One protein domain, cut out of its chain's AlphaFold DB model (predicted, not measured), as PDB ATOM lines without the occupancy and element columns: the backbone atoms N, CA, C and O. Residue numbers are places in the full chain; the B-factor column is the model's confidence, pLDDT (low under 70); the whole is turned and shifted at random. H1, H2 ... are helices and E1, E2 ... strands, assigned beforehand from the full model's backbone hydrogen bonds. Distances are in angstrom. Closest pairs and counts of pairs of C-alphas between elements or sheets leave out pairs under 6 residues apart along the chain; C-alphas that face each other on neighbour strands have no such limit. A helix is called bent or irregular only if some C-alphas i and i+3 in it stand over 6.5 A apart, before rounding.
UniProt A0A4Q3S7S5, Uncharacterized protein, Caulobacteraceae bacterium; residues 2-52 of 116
ATOM      1  N   THR A   2      70.225 -25.148 -19.163       63.81
ATOM      2  CA  THR A   2      68.838 -25.595 -18.886       63.81
ATOM      3  C   THR A   2      67.853 -25.122 -19.958       63.81
ATOM      4  O   THR A   2      66.833 -25.756 -20.208       63.81
ATOM      5  N   ASN A   3      68.192 -24.045 -20.671       77.12
ATOM      6  CA  ASN A   3      67.301 -23.406 -21.642       77.12
ATOM      7  C   ASN A   3      67.095 -24.233 -22.923       77.12
ATOM      8  O   ASN A   3      66.009 -24.199 -23.496       77.12
ATOM      9  N   ALA A   4      68.105 -24.994 -23.359       80.38
ATOM     10  CA  ALA A   4      68.020 -25.815 -24.570       80.38
ATOM     11  C   ALA A   4      67.029 -26.983 -24.408       80.38
ATOM     12  O   ALA A   4      66.161 -27.175 -25.257       80.38
ATOM     13  N   ILE A   5      67.097 -27.698 -23.280       85.31
ATOM     14  CA  ILE A   5      66.192 -28.815 -22.963       85.31
ATOM     15  C   ILE A   5      64.749 -28.314 -22.820       85.31
ATOM     16  O   ILE A   5      63.827 -28.905 -23.381       85.31
ATOM     17  N   THR A   6      64.544 -27.178 -22.142       88.31
ATOM     18  CA  THR A   6      63.213 -26.570 -22.003       88.31
ATOM     19  C   THR A   6      62.615 -26.193 -23.356       88.31
ATOM     20  O   THR A   6      61.445 -26.480 -23.599       88.31
ATOM     21  N   ARG A   7      63.398 -25.595 -24.264       88.75
ATOM     22  CA  ARG A   7      62.919 -25.239 -25.609       88.75
ATOM     23  C   ARG A   7      62.579 -26.465 -26.447       88.75
ATOM     24  O   ARG A   7      61.521 -26.490 -27.069       88.75
ATOM     25  N   LEU A   8      63.425 -27.492 -26.413       93.69
ATOM     26  CA  LEU A   8      63.200 -28.720 -27.168       93.69
ATOM     27  C   LEU A   8      61.927 -29.449 -26.708       93.69
ATOM     28  O   LEU A   8      61.139 -29.886 -27.544       93.69
ATOM     29  N   LYS A   9      61.663 -29.493 -25.394       93.81
ATOM     30  CA  LYS A   9      60.421 -30.054 -24.837       93.81
ATOM     31  C   LYS A   9      59.174 -29.399 -25.433       93.81
ATOM     32  O   LYS A   9      58.247 -30.096 -25.835       93.81
ATOM     33  N   TRP A  10      59.147 -28.068 -25.491       95.94
ATOM     34  CA  TRP A  10      58.003 -27.327 -26.027       95.94
ATOM     35  C   TRP A  10      57.815 -27.533 -27.529       95.94
ATOM     36  O   TRP A  10      56.678 -27.622 -27.979       95.94
ATOM     37  N   ILE A  11      58.906 -27.675 -28.287       95.38
ATOM     38  CA  ILE A  11      58.838 -27.995 -29.719       95.38
ATOM     39  C   ILE A  11      58.197 -29.370 -29.930       95.38
ATOM     40  O   ILE A  11      57.257 -29.486 -30.712       95.38
ATOM     41  N   PHE A  12      58.645 -30.396 -29.201       96.50
ATOM     42  CA  PHE A  12      58.053 -31.732 -29.302       96.50
ATOM     43  C   PHE A  12      56.587 -31.756 -28.876       96.50
ATOM     44  O   PHE A  12      55.765 -32.363 -29.558       96.50
ATOM     45  N   LEU A  13      56.246 -31.060 -27.788       97.12
ATOM     46  CA  LEU A  13      54.862 -30.955 -27.337       97.12
ATOM     47  C   LEU A  13      53.986 -30.253 -28.385       97.12
ATOM     48  O   LEU A  13      52.882 -30.713 -28.666       97.12
ATOM     49  N   GLY A  14      54.486 -29.173 -28.987       97.38
ATOM     50  CA  GLY A  14      53.793 -28.448 -30.049       97.38
ATOM     51  C   GLY A  14      53.576 -29.308 -31.292       97.38
ATOM     52  O   GLY A  14      52.463 -29.361 -31.808       97.38
ATOM     53  N   LEU A  15      54.602 -30.039 -31.735       97.75
ATOM     54  CA  LEU A  15      54.500 -30.938 -32.884       97.75
ATOM     55  C   LEU A  15      53.516 -32.086 -32.624       97.75
ATOM     56  O   LEU A  15      52.706 -32.410 -33.490       97.75
ATOM     57  N   PHE A  16      53.552 -32.667 -31.423       98.00
ATOM     58  CA  PHE A  16      52.607 -33.704 -31.020       98.00
ATOM     59  C   PHE A  16      51.170 -33.175 -31.014       98.00
ATOM     60  O   PHE A  16      50.294 -33.767 -31.643       98.00
ATOM     61  N   ALA A  17      50.932 -32.035 -30.362       97.81
ATOM     62  CA  ALA A  17      49.614 -31.410 -30.320       97.81
ATOM     63  C   ALA A  17      49.102 -31.084 -31.732       97.81
ATOM     64  O   ALA A  17      47.951 -31.374 -32.052       97.81
ATOM     65  N   PHE A  18      49.967 -30.559 -32.602       98.12
ATOM     66  CA  PHE A  18      49.633 -30.298 -33.999       98.12
ATOM     67  C   PHE A  18      49.261 -31.579 -34.758       98.12
ATOM     68  O   PHE A  18      48.248 -31.603 -35.453       98.12
ATOM     69  N   GLY A  19      50.023 -32.662 -34.582       98.12
ATOM     70  CA  GLY A  19      49.718 -33.961 -35.184       98.12
ATOM     71  C   GLY A  19      48.359 -34.510 -34.745       98.12
ATOM     72  O   GLY A  19      47.576 -34.962 -35.578       98.12
ATOM     73  N   VAL A  20      48.032 -34.400 -33.453       98.00
ATOM     74  CA  VAL A  20      46.718 -34.794 -32.923       98.00
ATOM     75  C   VAL A  20      45.603 -33.979 -33.578       98.00
ATOM     76  O   VAL A  20      44.634 -34.556 -34.066       98.00
ATOM     77  N   VAL A  21      45.747 -32.653 -33.647       97.94
ATOM     78  CA  VAL A  21      44.753 -31.775 -34.286       97.94
ATOM     79  C   VAL A  21      44.590 -32.106 -35.772       97.94
ATOM     80  O   VAL A  21      43.462 -32.172 -36.255       97.94
ATOM     81  N   ALA A  22      45.682 -32.377 -36.487       97.44
ATOM     82  CA  ALA A  22      45.637 -32.758 -37.896       97.44
ATOM     83  C   ALA A  22      44.855 -34.065 -38.115       97.44
ATOM     84  O   ALA A  22      43.987 -34.126 -38.989       97.44
ATOM     85  N   ILE A  23      45.100 -35.086 -37.286       97.38
ATOM     86  CA  ILE A  23      44.375 -36.365 -37.344       97.38
ATOM     87  C   ILE A  23      42.888 -36.154 -37.053       97.38
ATOM     88  O   ILE A  23      42.037 -36.637 -37.800       97.38
ATOM     89  N   TRP A  24      42.552 -35.408 -36.001       97.50
ATOM     90  CA  TRP A  24      41.157 -35.110 -35.671       97.50
ATOM     91  C   TRP A  24      40.452 -34.324 -36.777       97.50
ATOM     92  O   TRP A  24      39.316 -34.650 -37.124       97.50
ATOM     93  N   GLY A  25      41.135 -33.353 -37.383       96.31
ATOM     94  CA  GLY A  25      40.639 -32.640 -38.556       96.31
ATOM     95  C   GLY A  25      40.309 -33.605 -39.693       96.31
ATOM     96  O   GLY A  25      39.196 -33.587 -40.214       96.31
ATOM     97  N   TYR A  26      41.222 -34.519 -40.026       94.75
ATOM     98  CA  TYR A  26      40.969 -35.531 -41.052       94.75
ATOM     99  C   TYR A  26      39.750 -36.409 -40.722       94.75
ATOM    100  O   TYR A  26      38.886 -36.619 -41.575       94.75
ATOM    101  N   GLN A  27      39.622 -36.862 -39.473       95.25
ATOM    102  CA  GLN A  27      38.480 -37.673 -39.046       95.25
ATOM    103  C   GLN A  27      37.145 -36.935 -39.220       95.25
ATOM    104  O   GLN A  27      36.189 -37.513 -39.742       95.25
ATOM    105  N   ILE A  28      37.084 -35.665 -38.813       94.19
ATOM    106  CA  ILE A  28      35.869 -34.844 -38.869       94.19
ATOM    107  C   ILE A  28      35.495 -34.500 -40.314       94.19
ATOM    108  O   ILE A  28      34.320 -34.573 -40.669       94.19
ATOM    109  N   PHE A  29      36.471 -34.143 -41.151       91.75
ATOM    110  CA  PHE A  29      36.208 -33.663 -42.510       91.75
ATOM    111  C   PHE A  29      36.087 -34.771 -43.560       91.75
ATOM    112  O   PHE A  29      35.467 -34.539 -44.597       91.75
ATOM    113  N   TYR A  30      36.652 -35.956 -43.317       91.50
ATOM    114  CA  TYR A  30      36.661 -37.048 -44.295       91.50
ATOM    115  C   TYR A  30      36.000 -38.315 -43.764       91.50
ATOM    116  O   TYR A  30      35.035 -38.795 -44.353       91.50
ATOM    117  N   VAL A  31      36.474 -38.853 -42.640       93.56
ATOM    118  CA  VAL A  31      36.072 -40.202 -42.205       93.56
ATOM    119  C   VAL A  31      34.638 -40.250 -41.686       93.56
ATOM    120  O   VAL A  31      33.894 -41.176 -42.005       93.56
ATOM    121  N   TRP A  32      34.211 -39.273 -40.891       93.62
ATOM    122  CA  TRP A  32      32.839 -39.231 -40.381       93.62
ATOM    123  C   TRP A  32      31.786 -38.980 -41.470       93.62
ATOM    124  O   TRP A  32      30.785 -39.703 -41.476       93.62
ATOM    125  N   PRO A  33      31.965 -38.009 -42.386       92.69
ATOM    126  CA  PRO A  33      31.074 -37.842 -43.530       92.69
ATOM    127  C   PRO A  33      31.007 -39.089 -44.415       92.69
ATOM    128  O   PRO A  33      29.905 -39.518 -44.757       92.69
ATOM    129  N   ALA A  34      32.154 -39.716 -44.701       92.44
ATOM    130  CA  ALA A  34      32.212 -40.947 -45.485       92.44
ATOM    131  C   ALA A  34      31.376 -42.062 -44.852       92.44
ATOM    132  O   ALA A  34      30.468 -42.592 -45.489       92.44
ATOM    133  N   LYS A  35      31.582 -42.332 -43.557       92.88
ATOM    134  CA  LYS A  35      30.818 -43.352 -42.824       92.88
ATOM    135  C   LYS A  35      29.315 -43.080 -42.827       92.88
ATOM    136  O   LYS A  35      28.532 -44.007 -43.006       92.88
ATOM    137  N   ARG A  36      28.892 -41.823 -42.644       91.44
ATOM    138  CA  ARG A  36      27.466 -41.454 -42.716       91.44
ATOM    139  C   ARG A  36      26.886 -41.672 -44.111       91.44
ATOM    140  O   ARG A  36      25.740 -42.092 -44.224       91.44
ATOM    141  N   CYS A  37      27.659 -41.389 -45.155       92.38
ATOM    142  CA  CYS A  37      27.243 -41.615 -46.534       92.38
ATOM    143  C   CYS A  37      27.082 -43.113 -46.839       92.38
ATOM    144  O   CYS A  37      26.053 -43.539 -47.361       92.38
ATOM    145  N   GLU A  38      28.054 -43.923 -46.431       90.25
ATOM    146  CA  GLU A  38      28.032 -45.377 -46.621       90.25
ATOM    147  C   GLU A  38      26.895 -46.048 -45.836       90.25
ATOM    148  O   GLU A  38      26.238 -46.954 -46.349       90.25
ATOM    149  N   GLN A  39      26.573 -45.556 -44.634       93.19
ATOM    150  CA  GLN A  39      25.389 -45.992 -43.879       93.19
ATOM    151  C   GLN A  39      24.078 -45.777 -44.650       93.19
ATOM    152  O   GLN A  39      23.125 -46.528 -44.459       93.19
ATOM    153  N   GLN A  40      24.031 -44.783 -45.538       89.38
ATOM    154  CA  GLN A  40      22.882 -44.506 -46.402       89.38
ATOM    155  C   GLN A  40      22.918 -45.291 -47.723       89.38
ATOM    156  O   GLN A  40      22.149 -44.968 -48.627       89.38
ATOM    157  N   GLN A  41      23.792 -46.301 -47.862       87.25
ATOM    158  CA  GLN A  41      24.001 -47.063 -49.105       87.25
ATOM    159  C   GLN A  41      24.377 -46.165 -50.300       87.25
ATOM    160  O   GLN A  41      24.089 -46.470 -51.458       87.25
ATOM    161  N   ARG A  42      25.012 -45.024 -50.016       90.44
ATOM    162  CA  ARG A  42      25.515 -44.073 -51.007       90.44
ATOM    163  C   ARG A  42      27.034 -44.156 -51.088       90.44
ATOM    164  O   ARG A  42      27.690 -44.722 -50.217       90.44
ATOM    165  N   TRP A  43      27.594 -43.576 -52.142       89.31
ATOM    166  CA  TRP A  43      29.031 -43.529 -52.367       89.31
ATOM    167  C   TRP A  43      29.600 -42.173 -51.946       89.31
ATOM    168  O   TRP A  43      29.177 -41.124 -52.432       89.31
ATOM    169  N   TRP A  44      30.569 -42.200 -51.035       91.44
ATOM    170  CA  TRP A  44      31.372 -41.039 -50.679       91.44
ATOM    171  C   TRP A  44      32.443 -40.728 -51.736       91.44
ATOM    172  O   TRP A  44      33.318 -41.553 -51.998       91.44
ATOM    173  N   ASP A  45      32.417 -39.515 -52.286       90.50
ATOM    174  CA  ASP A  45      33.493 -38.966 -53.112       90.50
ATOM    175  C   ASP A  45      34.437 -38.109 -52.254       90.50
ATOM    176  O   ASP A  45      34.096 -37.008 -51.814       90.50
ATOM    177  N   GLY A  46      35.658 -38.603 -52.037       85.81
ATOM    178  CA  GLY A  46      36.680 -37.913 -51.252       85.81
ATOM    179  C   GLY A  46      37.245 -36.646 -51.905       85.81
ATOM    180  O   GLY A  46      37.763 -35.791 -51.184       85.81
ATOM    181  N   ALA A  47      37.142 -36.495 -53.231       85.06
ATOM    182  CA  ALA A  47      37.663 -35.329 -53.944       85.06
ATOM    183  C   ALA A  47      36.746 -34.117 -53.764       85.06
ATOM    184  O   ALA A  47      37.196 -33.034 -53.387       85.06
ATOM    185  N   THR A  48      35.446 -34.312 -53.979       87.25
ATOM    186  CA  THR A  48      34.445 -33.246 -53.836       87.25
ATOM    187  C   THR A  48      33.844 -33.168 -52.435       87.25
ATOM    188  O   THR A  48      33.180 -32.183 -52.113       87.25
ATOM    189  N   ARG A  49      34.107 -34.163 -51.574       86.81
ATOM    190  CA  ARG A  49      33.484 -34.333 -50.248       86.81
ATOM    191  C   ARG A  49      31.959 -34.423 -50.337       86.81
ATOM    192  O   ARG A  49      31.248 -33.889 -49.484       86.81
ATOM    193  N   THR A  50      31.456 -35.069 -51.386       87.62
ATOM    194  CA  THR A  50      30.019 -35.219 -51.622       87.62
ATOM    195  C   THR A  50      29.583 -36.671 -51.509       87.62
ATOM    196  O   THR A  50      30.344 -37.606 -51.740       87.62
ATOM    197  N   CYS A  51      28.329 -36.853 -51.108       90.62
ATOM    198  CA  CYS A  51      27.701 -38.157 -51.013       90.62
ATOM    199  C   CYS A  51      26.798 -38.355 -52.234       90.62
ATOM    200  O   CYS A  51      25.754 -37.708 -52.343       90.62
ATOM    201  N   ALA A  52      27.207 -39.222 -53.155       88.56
ATOM    202  CA  ALA A  52      26.527 -39.468 -54.421       88.56
ATOM    203  C   ALA A  52      25.792 -40.814 -54.413       88.56
ATOM    204  O   ALA A  52      26.143 -41.738 -53.685       88.56
TER     205      ALA A  52
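What this domain is: This is residues 2 to 52 of the 116 residues of an uncharacterized protein of Caulobacteraceae bacterium (UniProt A0A4Q3S7S5). A small strand hairpin, E1 and E2, packs on H1b, the short end arm of one long bent helix; the other arm, H1a, makes the length, and residues 2 to 28 stick out free. The printed part has 51 residues: one named helix, then two antiparallel strands, mostly helix. It is extended, radius of gyration of the C-alphas 17.9 A, spanning 58 by 18 by 7 A.

Where its parts are: E1 is residues 43 to 45, 6.4 A; E2 is residues 50 to 52, 6.2 A, ending at C-alpha 52 (26.527, -39.468, -54.421). H1, residues 3 to 39, assigned as one helix by its hydrogen bonds, is bent: C-alphas 29 and 32 are 6.8 A apart. Arm H1a, residues 3 to 29, 38.8 A, begins at C-alpha 3 (67.301, -23.406, -21.642); H1b is residues 32 to 39, 10.7 A.

How they stand to each other: In the hairpin E1 and E2, antiparallel at 146 degrees, N 43 and O 52 are within hydrogen-bond range, 2.8 A. The closest C-alphas of H1b and E1 are those of Ala 34 and Trp 44, 5.3 A. H1a and H1b stand at a shallow tilt of 28 degrees; every O i to N i+4 pair in both is within hydrogen-bond range. H1a is apart from E1 and E2.

The domain as a whole: The farthest C-alphas, Thr 2 and Gln 41, are 58.2 A apart. The printed part has no cut, and both links are tight. Residue 2 is under pLDDT 70.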